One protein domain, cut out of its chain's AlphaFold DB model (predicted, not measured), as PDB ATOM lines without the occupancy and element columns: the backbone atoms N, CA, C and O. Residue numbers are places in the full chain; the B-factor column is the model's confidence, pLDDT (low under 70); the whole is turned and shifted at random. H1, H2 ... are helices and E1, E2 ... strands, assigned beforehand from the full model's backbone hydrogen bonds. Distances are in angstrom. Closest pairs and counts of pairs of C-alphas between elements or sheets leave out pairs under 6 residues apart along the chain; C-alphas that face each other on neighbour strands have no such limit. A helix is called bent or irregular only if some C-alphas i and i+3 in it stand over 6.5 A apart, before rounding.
ATOM      1  N   ARG A   2      42.640  21.869  47.925       38.75
ATOM      2  CA  ARG A   2      43.045  21.895  46.496       38.75
ATOM      3  C   ARG A   2      42.038  21.233  45.527       38.75
ATOM      4  O   ARG A   2      42.342  21.098  44.353       38.75
ATOM      5  N   SER A   3      40.858  20.801  45.983       54.03
ATOM      6  CA  SER A   3      39.987  19.878  45.222       54.03
ATOM      7  C   SER A   3      38.631  20.440  44.763       54.03
ATOM      8  O   SER A   3      37.855  19.708  44.154       54.03
ATOM      9  N   SER A   4      38.321  21.714  45.022       58.66
ATOM     10  CA  SER A   4      36.990  22.276  44.726       58.66
ATOM     11  C   SER A   4      36.846  22.815  43.298       58.66
ATOM     12  O   SER A   4      35.766  22.722  42.724       58.66
ATOM     13  N   GLY A   5      37.923  23.349  42.706       68.31
ATOM     14  CA  GLY A   5      37.905  24.000  41.384       68.31
ATOM     15  C   GLY A   5      37.314  23.128  40.267       68.31
ATOM     16  O   GLY A   5      36.324  23.536  39.659       68.31
ATOM     17  N   PRO A   6      37.811  21.890  40.063       74.50
ATOM     18  CA  PRO A   6      37.268  20.987  39.047       74.50
ATOM     19  C   PRO A   6      35.784  20.650  39.252       74.50
ATOM     20  O   PRO A   6      35.037  20.540  38.282       74.50
ATOM     21  N   LYS A   7      35.331  20.525  40.509       74.88
ATOM     22  CA  LYS A   7      33.923  20.240  40.832       74.88
ATOM     23  C   LYS A   7      33.017  21.420  40.466       74.88
ATOM     24  O   LYS A   7      31.979  21.215  39.845       74.88
ATOM     25  N   VAL A   8      33.429  22.646  40.799       72.31
ATOM     26  CA  VAL A   8      32.671  23.870  40.486       72.31
ATOM     27  C   VAL A   8      32.650  24.133  38.976       72.31
ATOM     28  O   VAL A   8      31.593  24.441  38.429       72.31
ATOM     29  N   ALA A   9      33.777  23.948  38.281       71.00
ATOM     30  CA  ALA A   9      33.854  24.082  36.823       71.00
ATOM     31  C   ALA A   9      32.965  23.055  36.100       71.00
ATOM     32  O   ALA A   9      32.212  23.412  35.193       71.00
ATOM     33  N   SER A  10      32.991  21.797  36.549       75.44
ATOM     34  CA  SER A  10      32.121  20.737  36.030       75.44
ATOM     35  C   SER A  10      30.638  21.067  36.241       75.44
ATOM     36  O   SER A  10      29.848  20.997  35.300       75.44
ATOM     37  N   ALA A  11      30.258  21.521  37.440       75.62
ATOM     38  CA  ALA A  11      28.887  21.941  37.720       75.62
ATOM     39  C   ALA A  11      28.443  23.103  36.814       75.62
ATOM     40  O   ALA A  11      27.364  23.040  36.229       75.62
ATOM     41  N   ALA A  12      29.284  24.127  36.627       71.88
ATOM     42  CA  ALA A  12      28.984  25.243  35.729       71.88
ATOM     43  C   ALA A  12      28.759  24.776  34.279       71.88
ATOM     44  O   ALA A  12      27.840  25.252  33.606       71.88
ATOM     45  N   TRP A  13      29.557  23.814  33.804       71.44
ATOM     46  CA  TRP A  13      29.383  23.212  32.483       71.44
ATOM     47  C   TRP A  13      28.044  22.479  32.346       71.44
ATOM     48  O   TRP A  13      27.296  22.757  31.407       71.44
ATOM     49  N   TYR A  14      27.705  21.596  33.293       72.94
ATOM     50  CA  TYR A  14      26.436  20.855  33.274       72.94
ATOM     51  C   TYR A  14      25.209  21.765  33.386       72.94
ATOM     52  O   TYR A  14      24.185  21.482  32.772       72.94
ATOM     53  N   GLN A  15      25.332  22.887  34.097       70.19
ATOM     54  CA  GLN A  15      24.291  23.915  34.189       70.19
ATOM     55  C   GLN A  15      24.247  24.845  32.960       70.19
ATOM     56  O   GLN A  15      23.504  25.823  32.935       70.19
ATOM     57  N   GLY A  16      25.046  24.570  31.923       69.12
ATOM     58  CA  GLY A  16      24.991  25.283  30.649       69.12
ATOM     59  C   GLY A  16      25.619  26.677  30.660       69.12
ATOM     60  O   GLY A  16      25.459  27.408  29.679       69.12
ATOM     61  N   PHE A  17      26.381  27.051  31.697       70.62
ATOM     62  CA  PHE A  17      26.998  28.384  31.783       70.62
ATOM     63  C   PHE A  17      27.961  28.666  30.628       70.62
ATOM     64  O   PHE A  17      28.086  29.813  30.211       70.62
ATOM     65  N   GLY A  18      28.589  27.636  30.049       65.25
ATOM     66  CA  GLY A  18      29.435  27.793  28.861       65.25
ATOM     67  C   GLY A  18      28.697  28.373  27.645       65.25
ATOM     68  O   GLY A  18      29.327  29.000  26.798       65.25
ATOM     69  N   LYS A  19      27.367  28.211  27.571       70.69
ATOM     70  CA  LYS A  19      26.505  28.751  26.503       70.69
ATOM     71  C   LYS A  19      25.823  30.069  26.884       70.69
ATOM     72  O   LYS A  19      25.138  30.657  26.051       70.69
ATOM     73  N   ALA A  20      25.972  30.525  28.129       76.94
ATOM     74  CA  ALA A  20      25.346  31.755  28.591       76.94
ATOM     75  C   ALA A  20      26.015  32.974  27.944       76.94
ATOM     76  O   ALA A  20      27.240  33.092  27.901       76.94
ATOM     77  N   THR A  21      25.201  33.916  27.471       77.31
ATOM     78  CA  THR A  21      25.676  35.173  26.872       77.31
ATOM     79  C   THR A  21      26.275  36.125  27.904       77.31
ATOM     80  O   THR A  21      27.040  37.012  27.540       77.31
ATOM     81  N   GLN A  22      25.934  35.958  29.184       82.06
ATOM     82  CA  GLN A  22      26.457  36.728  30.309       82.06
ATOM     83  C   GLN A  22      26.902  35.758  31.406       82.06
ATOM     84  O   GLN A  22      26.124  34.911  31.840       82.06
ATOM     85  N   LYS A  23      28.153  35.884  31.849       89.12
ATOM     86  CA  LYS A  23      28.772  35.005  32.846       89.12
ATOM     87  C   LYS A  23      29.384  35.873  33.933       89.12
ATOM     88  O   LYS A  23      30.253  36.696  33.647       89.12
ATOM     89  N   VAL A  24      28.886  35.726  35.156       90.19
ATOM     90  CA  VAL A  24      29.246  36.574  36.295       90.19
ATOM     91  C   VAL A  24      29.741  35.693  37.428       90.19
ATOM     92  O   VAL A  24      29.111  34.689  37.754       90.19
ATOM     93  N   PHE A  25      30.863  36.078  38.026       91.50
ATOM     94  CA  PHE A  25      31.456  35.410  39.173       91.50
ATOM     95  C   PHE A  25      31.443  36.370  40.365       91.50
ATOM     96  O   PHE A  25      32.137  37.384  40.338       91.50
ATOM     97  N   VAL A  26      30.637  36.069  41.389       91.38
ATOM     98  CA  VAL A  26      30.531  36.887  42.609       91.38
ATOM     99  C   VAL A  26      31.354  36.257  43.727       91.38
ATOM    100  O   VAL A  26      31.193  35.069  44.002       91.38
ATOM    101  N   SER A  27      32.204  37.041  44.392       90.81
ATOM    102  CA  SER A  27      33.031  36.558  45.509       90.81
ATOM    103  C   SER A  27      33.325  37.630  46.553       90.81
ATOM    104  O   SER A  27      33.328  38.818  46.238       90.81
ATOM    105  N   ASP A  28      33.675  37.201  47.763       89.12
ATOM    106  CA  ASP A  28      34.105  38.058  48.876       89.12
ATOM    107  C   ASP A  28      35.505  38.683  48.706       89.12
ATOM    108  O   ASP A  28      35.841  39.627  49.423       89.12
ATOM    109  N   GLY A  29      36.306  38.191  47.756       86.12
ATOM    110  CA  GLY A  29      37.686  38.636  47.545       86.12
ATOM    111  C   GLY A  29      38.743  37.843  48.324       86.12
ATOM    112  O   GLY A  29      39.864  38.309  48.507       86.12
ATOM    113  N   SER A  30      38.403  36.652  48.821       87.00
ATOM    114  CA  SER A  30      39.368  35.693  49.368       87.00
ATOM    115  C   SER A  30      40.365  35.243  48.298       87.00
ATOM    116  O   SER A  30      39.943  34.744  47.256       87.00
ATOM    117  N   SER A  31      41.671  35.313  48.580       83.69
ATOM    118  CA  SER A  31      42.735  34.939  47.629       83.69
ATOM    119  C   SER A  31      42.561  33.538  47.035       83.69
ATOM    120  O   SER A  31      42.740  33.341  45.841       83.69
ATOM    121  N   ALA A  32      42.104  32.565  47.830       81.38
ATOM    122  CA  ALA A  32      41.840  31.213  47.338       81.38
ATOM    123  C   ALA A  32      40.692  31.157  46.310       81.38
ATOM    124  O   ALA A  32      40.692  30.309  45.416       81.38
ATOM    125  N   ILE A  33      39.694  32.035  46.446       83.25
ATOM    126  CA  ILE A  33      38.587  32.163  45.490       83.25
ATOM    127  C   ILE A  33      39.045  32.943  44.253       83.25
ATOM    128  O   ILE A  33      38.633  32.607  43.144       83.25
ATOM    129  N   GLU A  34      39.922  33.932  44.425       84.50
ATOM    130  CA  GLU A  34      40.542  34.652  43.310       84.50
ATOM    131  C   GLU A  34      41.385  33.725  42.434       84.50
ATOM    132  O   GLU A  34      41.206  33.719  41.219       84.50
ATOM    133  N   ASP A  35      42.229  32.884  43.040       86.25
ATOM    134  CA  ASP A  35      43.029  31.885  42.324       86.25
ATOM    135  C   ASP A  35      42.132  30.918  41.541       86.25
ATOM    136  O   ASP A  35      42.396  30.589  40.382       86.25
ATOM    137  N   LEU A  36      41.025  30.487  42.155       86.81
ATOM    138  CA  LEU A  36      40.036  29.627  41.513       86.81
ATOM    139  C   LEU A  36      39.363  30.332  40.328       86.81
ATOM    140  O   LEU A  36      39.199  29.719  39.271       86.81
ATOM    141  N   GLN A  37      38.989  31.603  40.476       88.56
ATOM    142  CA  GLN A  37      38.394  32.388  39.394       88.56
ATOM    143  C   GLN A  37      39.390  32.600  38.255       88.56
ATOM    144  O   GLN A  37      39.036  32.369  37.102       88.56
ATOM    145  N   ALA A  38      40.632  32.965  38.561       88.38
ATOM    146  CA  ALA A  38      41.675  33.165  37.562       88.38
ATOM    147  C   ALA A  38      41.997  31.869  36.801       88.38
ATOM    148  O   ALA A  38      42.229  31.903  35.593       88.38
ATOM    149  N   GLN A  39      41.980  30.724  37.486       89.00
ATOM    150  CA  GLN A  39      42.298  29.438  36.874       89.00
ATOM    151  C   GLN A  39      41.151  28.869  36.024       89.00
ATOM    152  O   GLN A  39      41.416  28.283  34.976       89.00
ATOM    153  N   TRP A  40      39.896  29.006  36.465       84.38
ATOM    154  CA  TRP A  40      38.762  28.271  35.878       84.38
ATOM    155  C   TRP A  40      37.688  29.151  35.232       84.38
ATOM    156  O   TRP A  40      36.894  28.644  34.444       84.38
ATOM    157  N   PHE A  41      37.643  30.442  35.562       87.56
ATOM    158  CA  PHE A  41      36.573  31.371  35.177       87.56
ATOM    159  C   PHE A  41      37.131  32.742  34.771       87.56
ATOM    160  O   PHE A  41      36.517  33.779  35.040       87.56
ATOM    161  N   SER A  42      38.319  32.770  34.165       89.00
ATOM    162  CA  SER A  42      39.021  34.009  33.801       89.00
ATOM    163  C   SER A  42      38.257  34.856  32.783       89.00
ATOM    164  O   SER A  42      38.427  36.072  32.742       89.00
ATOM    165  N   ASP A  43      37.375  34.235  32.003       88.12
ATOM    166  CA  ASP A  43      36.500  34.873  31.023       88.12
ATOM    167  C   ASP A  43      35.153  35.349  31.612       88.12
ATOM    168  O   ASP A  43      34.321  35.904  30.889       88.12
ATOM    169  N   TYR A  44      34.911  35.147  32.913       91.12
ATOM    170  CA  TYR A  44      33.692  35.596  33.592       91.12
ATOM    171  C   TYR A  44      33.893  37.016  34.123       91.12
ATOM    172  O   TYR A  44      34.964  37.374  34.614       91.12
ATOM    173  N   THR A  45      32.834  37.829  34.099       92.88
ATOM    174  CA  THR A  45      32.879  39.137  34.760       92.88
ATOM    175  C   THR A  45      32.940  38.934  36.268       92.88
ATOM    176  O   THR A  45      31.988  38.437  36.868       92.88
ATOM    177  N   SER A  46      34.053  39.328  36.882       94.25
ATOM    178  CA  SER A  46      34.235  39.244  38.328       94.25
ATOM    179  C   SER A  46      33.587  40.441  39.032       94.25
ATOM    180  O   SER A  46      33.903  41.601  38.751       94.25
ATOM    181  N   VAL A  47      32.667  40.152  39.948       94.88
ATOM    182  CA  VAL A  47      31.939  41.131  40.756       94.88
ATOM    183  C   VAL A  47      32.292  40.893  42.217       94.88
ATOM    184  O   VAL A  47      32.098  39.800  42.747       94.88
ATOM    185  N   LEU A  48      32.816  41.918  42.880       95.56
ATOM    186  CA  LEU A  48      33.031  41.843  44.318       95.56
ATOM    187  C   LEU A  48      31.684  41.857  45.043       95.56
ATOM    188  O   LEU A  48      30.797  42.639  44.695       95.56
ATOM    189  N   ASP A  49      31.546  41.020  46.065       94.25
ATOM    190  CA  ASP A  49      30.386  41.047  46.942       94.25
ATOM    191  C   ASP A  49      30.306  42.393  47.676       94.25
ATOM    192  O   ASP A  49      31.150  42.739  48.513       94.25
ATOM    193  N   ILE A  50      29.249  43.149  47.382       93.06
ATOM    194  CA  ILE A  50      29.045  44.473  47.958       93.06
ATOM    195  C   ILE A  50      28.875  44.443  49.479       93.06
ATOM    196  O   ILE A  50      29.278  45.394  50.144       93.06
ATOM    197  N   MET A  51      28.329  43.370  50.057       91.19
ATOM    198  CA  MET A  51      28.160  43.255  51.510       91.19
ATOM    199  C   MET A  51      29.504  43.092  52.216       91.19
ATOM    200  O   MET A  51      29.722  43.692  53.274       91.19
ATOM    201  N   HIS A  52      30.435  42.352  51.609       92.25
ATOM    202  CA  HIS A  52      31.818  42.288  52.079       92.25
ATOM    203  C   HIS A  52      32.502  43.648  51.930       92.25
ATOM    204  O   HIS A  52      33.050  44.168  52.906       92.25
ATOM    205  N   GLY A  53      32.357  44.290  50.767       94.56
ATOM    206  CA  GLY A  53      32.853  45.647  50.541       94.56
ATOM    207  C   GLY A  53      32.348  46.664  51.571       94.56
ATOM    208  O   GLY A  53      33.131  47.468  52.062       94.56
ATOM    209  N   LEU A  54      31.071  46.620  51.958       95.00
ATOM    210  CA  LEU A  54      30.498  47.509  52.979       95.00
ATOM    211  C   LEU A  54      30.919  47.144  54.411       95.00
ATOM    212  O   LEU A  54      30.964  48.007  55.287       95.00
ATOM    213  N   SER A  55      31.253  45.881  54.671       94.62
ATOM    214  CA  SER A  55      31.727  45.460  55.994       94.62
ATOM    215  C   SER A  55      33.116  46.034  56.291       94.62
ATOM    216  O   SER A  55      33.342  46.543  57.390       94.62
ATOM    217  N   TYR A  56      34.009  46.052  55.292       96.69
ATOM    218  CA  TYR A  56      35.308  46.728  55.396       96.69
ATOM    219  C   TYR A  56      35.161  48.240  55.613       96.69
ATOM    220  O   TYR A  56      35.868  48.799  56.452       96.69
ATOM    221  N   SER A  57      34.214  48.906  54.936       97.25
ATOM    222  CA  SER A  57      34.022  50.354  55.111       97.25
ATOM    223  C   SER A  57      33.482  50.689  56.497       97.25
ATOM    224  O   SER A  57      33.903  51.679  57.092       97.25
ATOM    225  N   LEU A  58      32.584  49.861  57.042       96.38
ATOM    226  CA  LEU A  58      32.066  50.038  58.397       96.38
ATOM    227  C   LEU A  58      33.159  49.834  59.453       96.38
ATOM    228  O   LEU A  58      33.227  50.607  60.413       96.38
ATOM    229  N   ALA A  59      33.998  48.809  59.287       96.62
ATOM    230  CA  ALA A  59      35.125  48.555  60.179       96.62
ATOM    231  C   ALA A  59      36.115  49.728  60.161       96.62
ATOM    232  O   ALA A  59      36.433  50.269  61.220       96.62
ATOM    233  N   ALA A  60      36.511  50.187  58.969       97.75
ATOM    234  CA  ALA A  60      37.399  51.335  58.816       97.75
ATOM    235  C   ALA A  60      36.801  52.609  59.428       97.75
ATOM    236  O   ALA A  60      37.460  53.278  60.213       97.75
ATOM    237  N   ALA A  61      35.529  52.922  59.164       97.94
ATOM    238  CA  ALA A  61      34.896  54.124  59.709       97.94
ATOM    239  C   ALA A  61      34.863  54.144  61.252       97.94
ATOM    240  O   ALA A  61      35.042  55.201  61.859       97.94
ATOM    241  N   ARG A  62      34.669  52.980  61.888       97.19
ATOM    242  CA  ARG A  62      34.727  52.821  63.354       97.19
ATOM    243  C   ARG A  62      36.149  52.875  63.912       97.19
ATOM    244  O   ARG A  62      36.323  53.292  65.050       97.19
ATOM    245  N   ALA A  63      37.143  52.451  63.134       96.81
ATOM    246  CA  ALA A  63      38.551  52.594  63.493       96.81
ATOM    247  C   ALA A  63      39.012  54.060  63.395       96.81
ATOM    248  O   ALA A  63      39.753  54.530  64.254       96.81
ATOM    249  N   ILE A  64      38.524  54.796  62.390       97.31
ATOM    250  CA  ILE A  64      38.848  56.212  62.157       97.31
ATOM    251  C   ILE A  64      38.240  57.115  63.234       97.31
ATOM    252  O   ILE A  64      38.896  58.038  63.716       97.31
ATOM    253  N   HIS A  65      36.984  56.869  63.618       96.38
ATOM    254  CA  HIS A  65      36.247  57.738  64.532       96.38
ATOM    255  C   HIS A  65      35.776  56.993  65.783       96.38
ATOM    256  O   HIS A  65      35.012  56.034  65.702       96.38
ATOM    257  N   ARG A  66      36.151  57.511  66.961       92.19
ATOM    258  CA  ARG A  66      35.667  57.004  68.261       92.19
ATOM    259  C   ARG A  66      34.196  57.338  68.510       92.19
ATOM    260  O   ARG A  66      33.492  56.583  69.175       92.19
ATOM    261  N   GLU A  67      33.742  58.478  68.000       96.62
ATOM    262  CA  GLU A  67      32.359  58.927  68.131       96.62
ATOM    263  C   GLU A  67      31.457  58.211  67.127       96.62
ATOM    264  O   GLU A  67      31.725  58.181  65.923       96.62
ATOM    265  N   ARG A  68      30.346  57.660  67.624       93.56
ATOM    266  CA  ARG A  68      29.424  56.846  66.824       93.56
ATOM    267  C   ARG A  68      28.839  57.609  65.637       93.56
ATOM    268  O   ARG A  68      28.721  57.035  64.557       93.56
ATOM    269  N   ASP A  69      28.485  58.877  65.829       96.94
ATOM    270  CA  ASP A  69      27.874  59.682  64.775       96.94
ATOM    271  C   ASP A  69      28.885  60.031  63.682       96.94
ATOM    272  O   ASP A  69      28.581  59.864  62.502       96.94
ATOM    273  N   ALA A  70      30.115  60.401  64.052       97.38
ATOM    274  CA  ALA A  70      31.194  60.634  63.094       97.38
ATOM    275  C   ALA A  70      31.529  59.361  62.293       97.38
ATOM    276  O   ALA A  70      31.577  59.401  61.060       97.38
ATOM    277  N   ALA A  71      31.642  58.208  62.966       96.50
ATOM    278  CA  ALA A  71      31.830  56.915  62.307       96.50
ATOM    279  C   ALA A  71      30.681  56.596  61.337       96.50
ATOM    280  O   ALA A  71      30.904  56.119  60.225       96.50
ATOM    281  N   TRP A  72      29.437  56.891  61.722       95.56
ATOM    282  CA  TRP A  72      28.276  56.669  60.864       95.56
ATOM    283  C   TRP A  72      28.264  57.573  59.626       95.56
ATOM    284  O   TRP A  72      27.944  57.105  58.532       95.56
ATOM    285  N   GLN A  73      28.627  58.851  59.761       98.19
ATOM    286  CA  GLN A  73      28.726  59.759  58.611       98.19
ATOM    287  C   GLN A  73      29.835  59.325  57.645       98.19
ATOM    288  O   GLN A  73      29.589  59.249  56.440       98.19
ATOM    289  N   CYS A  74      31.006  58.959  58.173       98.12
ATOM    290  CA  CYS A  74      32.114  58.416  57.385       98.12
ATOM    291  C   CYS A  74      31.692  57.142  56.630       98.12
ATOM    292  O   CYS A  74      31.822  57.066  55.407       98.12
ATOM    293  N   TYR A  75      31.058  56.189  57.323       97.75
ATOM    294  CA  TYR A  75      30.525  54.979  56.696       97.75
ATOM    295  C   TYR A  75      29.521  55.289  55.579       97.75
ATOM    296  O   TYR A  75      29.637  54.734  54.487       97.75
ATOM    297  N   LYS A  76      28.551  56.188  55.804       98.00
ATOM    298  CA  LYS A  76      27.576  56.573  54.767       98.00
ATOM    299  C   LYS A  76      28.257  57.174  53.540       98.00
ATOM    300  O   LYS A  76      27.827  56.903  52.416       98.00
ATOM    301  N   GLN A  77      29.306  57.969  53.740       98.56
ATOM    302  CA  GLN A  77      30.073  58.548  52.643       98.56
ATOM    303  C   GLN A  77      30.786  57.458  51.832       98.56
ATOM    304  O   GLN A  77      30.631  57.411  50.609       98.56
ATOM    305  N   PHE A  78      31.487  56.542  52.504       98.38
ATOM    306  CA  PHE A  78      32.149  55.410  51.851       98.38
ATOM    307  C   PHE A  78      31.146  54.505  51.134       98.38
ATOM    308  O   PHE A  78      31.337  54.190  49.964       98.38
ATOM    309  N   ALA A  79      30.037  54.149  51.783       97.38
ATOM    310  CA  ALA A  79      28.971  53.351  51.183       97.38
ATOM    311  C   ALA A  79      28.386  54.025  49.931       97.38
ATOM    312  O   ALA A  79      28.124  53.354  48.933       97.38
ATOM    313  N   THR A  80      28.238  55.354  49.947       98.25
ATOM    314  CA  THR A  80      27.776  56.127  48.785       98.25
ATOM    315  C   THR A  80      28.771  56.052  47.630       98.25
ATOM    316  O   THR A  80      28.361  55.799  46.495       98.25
ATOM    317  N   TRP A  81      30.069  56.238  47.892       98.62
ATOM    318  CA  TRP A  81      31.108  56.122  46.864       98.62
ATOM    319  C   TRP A  81      31.194  54.706  46.298       98.62
ATOM    320  O   TRP A  81      31.161  54.542  45.080       98.62
ATOM    321  N   ILE A  82      31.187  53.686  47.162       97.62
ATOM    322  CA  ILE A  82      31.147  52.271  46.766       97.62
ATOM    323  C   ILE A  82      29.940  52.023  45.861       97.62
ATOM    324  O   ILE A  82      30.101  51.547  44.742       97.62
ATOM    325  N   TRP A  83      28.736  52.419  46.277       95.50
ATOM    326  CA  TRP A  83      27.523  52.227  45.480       95.50
ATOM    327  C   TRP A  83      27.598  52.906  44.104       95.50
ATOM    328  O   TRP A  83      27.087  52.377  43.112       95.50
ATOM    329  N   ARG A  84      28.254  54.064  44.016       97.25
ATOM    330  CA  ARG A  84      28.470  54.805  42.765       97.25
ATOM    331  C   ARG A  84      29.642  54.283  41.928       97.25
ATOM    332  O   ARG A  84      29.863  54.816  40.849       97.25
ATOM    333  N   GLY A  85      30.356  53.248  42.374       95.88
ATOM    334  CA  GLY A  85      31.560  52.748  41.701       95.88
ATOM    335  C   GLY A  85      32.767  53.684  41.831       95.88
ATOM    336  O   GLY A  85      33.772  53.489  41.160       95.88
ATOM    337  N   GLU A  86      32.696  54.687  42.707       98.19
ATOM    338  CA  GLU A  86      33.746  55.682  42.955       98.19
ATOM    339  C   GLU A  86      34.750  55.177  44.007       98.19
ATOM    340  O   GLU A  86      35.113  55.896  44.938       98.19
ATOM    341  N   VAL A  87      35.179  53.917  43.893       97.88
ATOM    342  CA  VAL A  87      36.021  53.248  44.904       97.88
ATOM    343  C   VAL A  87      37.373  53.938  45.081       97.88
ATOM    344  O   VAL A  87      37.908  53.951  46.185       97.88
ATOM    345  N   ASP A  88      37.869  54.620  44.051       98.50
ATOM    346  CA  ASP A  88      39.078  55.447  44.143       98.50
ATOM    347  C   ASP A  88      39.000  56.518  45.226       98.50
ATOM    348  O   ASP A  88      40.000  56.797  45.882       98.50
ATOM    349  N   LYS A  89      37.811  57.081  45.476       98.69
ATOM    350  CA  LYS A  89      37.622  58.057  46.557       98.69
ATOM    351  C   LYS A  89      37.771  57.406  47.932       98.69
ATOM    352  O   LYS A  89      38.302  58.028  48.843       98.69
ATOM    353  N   VAL A  90      37.332  56.153  48.074       98.50
ATOM    354  CA  VAL A  90      37.513  55.372  49.307       98.50
ATOM    355  C   VAL A  90      38.990  55.040  49.506       98.50
ATOM    356  O   VAL A  90      39.510  55.240  50.597       98.50
ATOM    357  N   ILE A  91      39.674  54.583  48.452       98.62
ATOM    358  CA  ILE A  91      41.109  54.260  48.490       98.62
ATOM    359  C   ILE A  91      41.924  55.499  48.877       98.62
ATOM    360  O   ILE A  91      42.751  55.413  49.780       98.62
ATOM    361  N   ALA A  92      41.660  56.648  48.245       98.56
ATOM    362  CA  ALA A  92      42.339  57.903  48.558       98.56
ATOM    363  C   ALA A  92      42.092  58.340  50.011       98.56
ATOM    364  O   ALA A  92      43.044  58.590  50.743       98.56
ATOM    365  N   ALA A  93      40.835  58.334  50.466       98.31
ATOM    366  CA  ALA A  93      40.506  58.713  51.839       98.31
ATOM    367  C   ALA A  93      41.169  57.796  52.882       98.31
ATOM    368  O   ALA A  93      41.631  58.270  53.917       98.31
ATOM    369  N   LEU A  94      41.231  56.485  52.626       98.25
ATOM    370  CA  LEU A  94      41.910  55.544  53.519       98.25
ATOM    371  C   LEU A  94      43.432  55.724  53.505       98.25
ATOM    372  O   LEU A  94      44.052  55.576  54.554       98.25
ATOM    373  N   ALA A  95      44.022  56.073  52.358       97.69
ATOM    374  CA  ALA A  95      45.446  56.388  52.266       97.69
ATOM    375  C   ALA A  95      45.796  57.629  53.104       97.69
ATOM    376  O   ALA A  95      46.736  57.583  53.895       97.69
ATOM    377  N   ASP A  96      44.999  58.699  53.004       97.81
ATOM    378  CA  ASP A  96      45.190  59.922  53.796       97.81
ATOM    379  C   ASP A  96      45.090  59.639  55.303       97.81
ATOM    380  O   ASP A  96      45.908  60.108  56.099       97.81
ATOM    381  N   VAL A  97      44.113  58.818  55.703       96.62
ATOM    382  CA  VAL A  97      43.967  58.359  57.091       96.62
ATOM    383  C   VAL A  97      45.185  57.552  57.532       96.62
ATOM    384  O   VAL A  97      45.678  57.777  58.635       96.62
ATOM    385  N   GLN A  98      45.673  56.621  56.709       94.75
ATOM    386  CA  GLN A  98      46.830  55.797  57.059       94.75
ATOM    387  C   GLN A  98      48.079  56.661  57.265       94.75
ATOM    388  O   GLN A  98      48.785  56.479  58.256       94.75
ATOM    389  N   VAL A  99      48.309  57.661  56.406       95.19
ATOM    390  CA  VAL A  99      49.405  58.632  56.579       95.19
ATOM    391  C   VAL A  99      49.263  59.400  57.896       95.19
ATOM    392  O   VAL A  99      50.246  59.577  58.613       95.19
ATOM    393  N   ALA A 100      48.049  59.830  58.248       94.88
ATOM    394  CA  ALA A 100      47.800  60.567  59.485       94.88
ATOM    395  C   ALA A 100      47.936  59.701  60.753       94.88
ATOM    396  O   ALA A 100      48.369  60.194  61.795       94.88
ATOM    397  N   MET A 101      47.554  58.422  60.686       93.25
ATOM    398  CA  MET A 101      47.628  57.488  61.816       93.25
ATOM    399  C   MET A 101      49.016  56.863  62.002       93.25
ATOM    400  O   MET A 101      49.340  56.434  63.115       93.25
ATOM    401  N   GLY A 102      49.813  56.821  60.932       91.94
ATOM    402  CA  GLY A 102      51.050  56.055  60.844       91.94
ATOM    403  C   GLY A 102      50.800  54.568  60.590       91.94
ATOM    404  O   GLY A 102      49.670  54.075  60.665       91.94
ATOM    405  N   ASP A 103      51.878  53.844  60.307       90.00
ATOM    406  CA  ASP A 103      51.803  52.408  60.058       90.00
ATOM    407  C   ASP A 103      51.451  51.615  61.333       90.00
ATOM    408  O   ASP A 103      51.780  52.033  62.459       90.00
ATOM    409  N   PRO A 104      50.748  50.475  61.185       90.44
ATOM    410  CA  PRO A 104      50.551  49.557  62.295       90.44
ATOM    411  C   PRO A 104      51.908  49.025  62.796       90.44
ATOM    412  O   PRO A 104      52.786  48.738  61.979       90.44
ATOM    413  N   PRO A 105      52.095  48.887  64.123       89.31
ATOM    414  CA  PRO A 105      53.237  48.169  64.695       89.31
ATOM    415  C   PRO A 105      53.379  46.744  64.135       89.31
ATOM    416  O   PRO A 105      52.390  46.137  63.729       89.31
ATOM    417  N   GLU A 106      54.587  46.173  64.163       87.62
ATOM    418  CA  GLU A 106      54.825  44.797  63.682       87.62
ATOM    419  C   GLU A 106      54.019  43.735  64.451       87.62
ATOM    420  O   GLU A 106      53.667  42.699  63.891       87.62
ATOM    421  N   ASP A 107      53.700  43.997  65.720       91.06
ATOM    422  CA  ASP A 107      52.913  43.140  66.609       91.06
ATOM    423  C   ASP A 107      51.446  43.592  66.745       91.06
ATOM    424  O   ASP A 107      50.732  43.138  67.646       91.06
ATOM    425  N   ALA A 108      50.978  44.476  65.857       88.12
ATOM    426  CA  ALA A 108      49.605  44.959  65.870       88.12
ATOM    427  C   ALA A 108      48.609  43.798  65.746       88.12
ATOM    428  O   ALA A 108      48.634  43.009  64.799       88.12
ATOM    429  N   GLY A 109      47.695  43.709  66.711       90.88
ATOM    430  CA  GLY A 109      46.594  42.755  66.652       90.88
ATOM    431  C   GLY A 109      45.549  43.143  65.601       90.88
ATOM    432  O   GLY A 109      45.441  44.299  65.198       90.88
ATOM    433  N   ASP A 110      44.688  42.191  65.238       88.81
ATOM    434  CA  ASP A 110      43.594  42.389  64.269       88.81
ATOM    435  C   ASP A 110      42.610  43.521  64.630       88.81
ATOM    436  O   ASP A 110      41.859  43.994  63.776       88.81
ATOM    437  N   SER A 111      42.568  43.927  65.901       91.81
ATOM    438  CA  SER A 111      41.715  45.001  66.411       91.81
ATOM    439  C   SER A 111      42.393  46.373  66.447       91.81
ATOM    440  O   SER A 111      41.739  47.345  66.836       91.81
ATOM    441  N   ASP A 112      43.671  46.474  66.068       95.44
ATOM    442  CA  ASP A 112      44.372  47.753  66.001       95.44
ATOM    443  C   ASP A 112      43.739  48.649  64.913       95.44
ATOM    444  O   ASP A 112      43.569  48.208  63.771       95.44
ATOM    445  N   PRO A 113      43.379  49.911  65.221       95.56
ATOM    446  CA  PRO A 113      42.771  50.810  64.245       95.56
ATOM    447  C   PRO A 113      43.600  51.013  62.970       95.56
ATOM    448  O   PRO A 113      43.026  51.097  61.882       95.56
ATOM    449  N   ARG A 114      44.933  51.059  63.082       96.44
ATOM    450  CA  ARG A 114      45.854  51.227  61.948       96.44
ATOM    451  C   ARG A 114      45.844  49.992  61.063       96.44
ATOM    452  O   ARG A 114      45.794  50.119  59.842       96.44
ATOM    453  N   GLU A 115      45.813  48.807  61.670       96.88
ATOM    454  CA  GLU A 115      45.740  47.547  60.932       96.88
ATOM    455  C   GLU A 115      44.388  47.387  60.227       96.88
ATOM    456  O   GLU A 115      44.338  47.002  59.058       96.88
ATOM    457  N   ILE A 116      43.284  47.766  60.878       97.06
ATOM    458  CA  ILE A 116      41.949  47.757  60.262       97.06
ATOM    459  C   ILE A 116      41.905  48.679  59.034       97.06
ATOM    460  O   ILE A 116      41.415  48.273  57.974       97.06
ATOM    461  N   VAL A 117      42.423  49.906  59.156       97.62
ATOM    462  CA  VAL A 117      42.480  50.870  58.043       97.62
ATOM    463  C   VAL A 117      43.380  50.349  56.922       97.62
ATOM    464  O   VAL A 117      42.945  50.326  55.768       97.62
ATOM    465  N   ARG A 118      44.583  49.857  57.248       96.75
ATOM    466  CA  ARG A 118      45.522  49.288  56.270       96.75
ATOM    467  C   ARG A 118      44.896  48.118  55.514       96.75
ATOM    468  O   ARG A 118      44.959  48.070  54.285       96.75
ATOM    469  N   ARG A 119      44.241  47.186  56.214       96.12
ATOM    470  CA  ARG A 119      43.547  46.042  55.595       96.12
ATOM    471  C   ARG A 119      42.429  46.486  54.664       96.12
ATOM    472  O   ARG A 119      42.320  45.943  53.567       96.12
ATOM    473  N   ALA A 120      41.618  47.462  55.069       97.25
ATOM    474  CA  ALA A 120      40.576  48.015  54.208       97.25
ATOM    475  C   ALA A 120      41.172  48.679  52.958       97.25
ATOM    476  O   ALA A 120      40.696  48.435  51.849       97.25
ATOM    477  N   TRP A 121      42.243  49.458  53.117       97.88
ATOM    478  CA  TRP A 121      42.942  50.099  52.004       97.88
ATOM    479  C   TRP A 121      43.493  49.075  51.001       97.88
ATOM    480  O   TRP A 121      43.202  49.169  49.804       97.88
ATOM    481  N   VAL A 122      44.204  48.046  51.480       96.62
ATOM    482  CA  VAL A 122      44.703  46.939  50.643       96.62
ATOM    483  C   VAL A 122      43.544  46.213  49.959       96.62
ATOM    484  O   VAL A 122      43.601  45.955  48.757       96.62
ATOM    485  N   TYR A 123      42.469  45.922  50.695       96.44
ATOM    486  CA  TYR A 123      41.299  45.233  50.161       96.44
ATOM    487  C   TYR A 123      40.679  45.996  48.984       96.44
ATOM    488  O   TYR A 123      40.502  45.415  47.914       96.44
ATOM    489  N   TYR A 124      40.396  47.293  49.126       98.00
ATOM    490  CA  TYR A 124      39.828  48.070  48.019       98.00
ATOM    491  C   TYR A 124      40.803  48.250  46.861       98.00
ATOM    492  O   TYR A 124      40.377  48.211  45.708       98.00
ATOM    493  N   THR A 125      42.096  48.400  47.146       97.69
ATOM    494  CA  THR A 125      43.131  48.522  46.112       97.69
ATOM    495  C   THR A 125      43.183  47.267  45.241       97.69
ATOM    496  O   THR A 125      43.086  47.365  44.016       97.69
ATOM    497  N   ASN A 126      43.224  46.086  45.860       95.69
ATOM    498  CA  ASN A 126      43.280  44.807  45.147       95.69
ATOM    499  C   ASN A 126      41.996  44.523  44.353       95.69
ATOM    500  O   ASN A 126      42.046  43.973  43.254       95.69
ATOM    501  N   HIS A 127      40.840  44.936  44.877       95.94
ATOM    502  CA  HIS A 127      39.540  44.629  44.278       95.94
ATOM    503  C   HIS A 127      38.943  45.761  43.439       95.94
ATOM    504  O   HIS A 127      37.831  45.614  42.925       95.94
ATOM    505  N   ARG A 128      39.672  46.867  43.240       96.19
ATOM    506  CA  ARG A 128      39.224  48.064  42.511       96.19
ATOM    507  C   ARG A 128      38.530  47.728  41.187       96.19
ATOM    508  O   ARG A 128      37.432  48.210  40.916       96.19
ATOM    509  N   GLY A 129      39.148  46.863  40.380       95.00
ATOM    510  CA  GLY A 129      38.639  46.474  39.058       95.00
ATOM    511  C   GLY A 129      37.329  45.678  39.080       95.00
ATOM    512  O   GLY A 129      36.677  45.549  38.049       95.00
ATOM    513  N   ARG A 130      36.919  45.169  40.245       94.81
ATOM    514  CA  ARG A 130      35.747  44.298  40.424       94.81
ATOM    515  C   ARG A 130      34.565  45.008  41.077       94.81
ATOM    516  O   ARG A 130      33.580  44.359  41.412       94.81
ATOM    517  N   MET A 131      34.640  46.327  41.256       96.88
ATOM    518  CA  MET A 131      33.644  47.124  41.982       96.88
ATOM    519  C   MET A 131      32.898  48.127  41.084       96.88
ATOM    520  O   MET A 131      32.466  49.186  41.540       96.88
ATOM    521  N   ASN A 132      32.696  47.802  39.801       96.75
ATOM    522  CA  ASN A 132      31.894  48.623  38.885       96.75
ATOM    523  C   ASN A 132      30.381  48.388  39.070       96.75
ATOM    524  O   ASN A 132      29.663  47.967  38.159       96.75
ATOM    525  N   TYR A 133      29.880  48.667  40.274       95.56
ATOM    526  CA  TYR A 133      28.476  48.448  40.620       95.56
ATOM    527  C   TYR A 133      27.465  49.197  39.736       95.56
ATOM    528  O   TYR A 133      26.406  48.622  39.478       95.56
ATOM    529  N   PRO A 134      27.720  50.424  39.230       96.62
ATOM    530  CA  PRO A 134      26.816  51.062  38.274       96.62
ATOM    531  C   PRO A 134      26.606  50.231  37.007       96.62
ATOM    532  O   PRO A 134      25.458  49.988  36.630       96.62
ATOM    533  N   LEU A 135      27.693  49.741  36.400       94.69
ATOM    534  CA  LEU A 135      27.619  48.878  35.221       94.69
ATOM    535  C   LEU A 135      26.902  47.567  35.546       94.69
ATOM    536  O   LEU A 135      26.045  47.121  34.786       94.69
ATOM    537  N   TYR A 136      27.224  46.961  36.688       94.56
ATOM    538  CA  TYR A 136      26.627  45.693  37.104       94.56
ATOM    539  C   TYR A 136      25.119  45.822  37.321       94.56
ATOM    540  O   TYR A 136      24.365  44.980  36.843       94.56
ATOM    541  N   ARG A 137      24.656  46.915  37.941       93.38
ATOM    542  CA  ARG A 137      23.220  47.210  38.080       93.38
ATOM    543  C   ARG A 137      22.541  47.431  36.739       93.38
ATOM    544  O   ARG A 137      21.468  46.884  36.522       93.38
ATOM    545  N   GLN A 138      23.165  48.198  35.844       93.12
ATOM    546  CA  GLN A 138      22.624  48.435  34.505       93.12
ATOM    547  C   GLN A 138      22.451  47.124  33.729       93.12
ATOM    548  O   GLN A 138      21.476  46.961  33.001       93.12
ATOM    549  N   LYS A 139      23.381  46.180  33.906       90.19
ATOM    550  CA  LYS A 139      23.353  44.861  33.267       90.19
ATOM    551  C   LYS A 139      22.546  43.799  34.027       90.19
ATOM    552  O   LYS A 139      22.453  42.673  33.549       90.19
ATOM    553  N   GLY A 140      21.987  44.125  35.194       87.31
ATOM    554  CA  GLY A 140      21.244  43.175  36.029       87.31
ATOM    555  C   GLY A 140      22.107  42.072  36.655       87.31
ATOM    556  O   GLY A 140      21.600  40.995  36.958       87.31
ATOM    557  N   TYR A 141      23.409  42.302  36.829       91.94
ATOM    558  CA  TYR A 141      24.310  41.324  37.437       91.94
ATOM    559  C   TYR A 141      24.068  41.193  38.950       91.94
ATOM    560  O   TYR A 141      23.766  42.190  39.617       91.94
ATOM    561  N   PRO A 142      24.252  39.989  39.523       87.44
ATOM    562  CA  PRO A 142      24.216  39.805  40.968       87.44
ATOM    563  C   PRO A 142      25.357  40.585  41.633       87.44
ATOM    564  O   PRO A 142      26.500  40.526  41.189       87.44
ATOM    565  N   LEU A 143      25.042  41.315  42.707       88.06
ATOM    566  CA  LEU A 143      26.009  42.152  43.438       88.06
ATOM    567  C   LEU A 143      26.427  41.567  44.787       88.06
ATOM    568  O   LEU A 143      27.329  42.090  45.433       88.06
ATOM    569  N   THR A 144      25.718  40.545  45.252       85.12
ATOM    570  CA  THR A 144      25.899  39.964  46.579       85.12
ATOM    571  C   THR A 144      25.855  38.451  46.492       85.12
ATOM    572  O   THR A 144      25.050  37.886  45.744       85.12
TER     573      THR A 144
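AT A GLANCE: This is residues 2 to 144 of the 209 residues of an uncharacterized protein of Rubripirellula tenax (UniProt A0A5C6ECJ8). A small sheet of two parallel strands, E1 and E2, lies at one end of an up-and-down bundle of four helices, H3 to H6, each running against the one before. H2 packs on the sheet, and H1 lies farther out, at the tip away from the bundle. The printed part has 143 residues with seven named helices and two strands, in the order H1 E1 H2 E2 H3 H4 H5 H6 H7. It is mostly helix and only just compact, close to loose: the radius of gyration of the C-alphas is 17.3 A, the spans 51 by 36 by 21 A.

HOW THE PARTS SIT: E1, residues 24 to 27, and E2, residues 45 to 48, are parallel at 26 degrees, with N 47 and O 25 2.8 A apart, within hydrogen-bond range. With H2, residues 31 to 40, they form a strand-helix-strand unit, parallel strands joined through a helix, its crossover right-handed. H1, residues 5 to 14, only just touches H2, with 3 pairs of C-alphas within 8 A, the closest Gly 5 and Leu 36, 6.0 A. H3, residues 50 to 64, touches H4, residues 68 to 83, closest at C-alphas 61 and 71, 4.9 A. H5, residues 87 to 101, touches H6, residues 113 to 130, opposite ways at a shallow tilt of 22 degrees, closest at C-alphas 94 and 121, 5.7 A. H3 touches H6, closest at C-alphas 63 and 113, 4.6 A. H7, residues 133 to 138, only just touches H4, with 3 pairs within 8 A, the closest C-alphas 83 and 133, 6.2 A. Every O i to N i+4 pair is within hydrogen-bond range except in H6, 12 of 14.

IN THESE COORDINATES: H1 begins at C-alpha 5 (37.905, 24.000, 41.384); H7 ends at C-alpha 138 (22.624, 48.435, 34.505). H6 is 25.7 A long and irregular, C-alphas 126 and 129 being 7.8 A apart; H4 is 21.9 A.

THE WHOLE: The C-alphas farthest apart, Tyr 14 and Ala 100, are 52.2 A apart. The printed part has no cut; H5 to H6 is a long link. Mean pLDDT of the printed part is 90.3, with residues 2 to 5, 16 and 18 under 70.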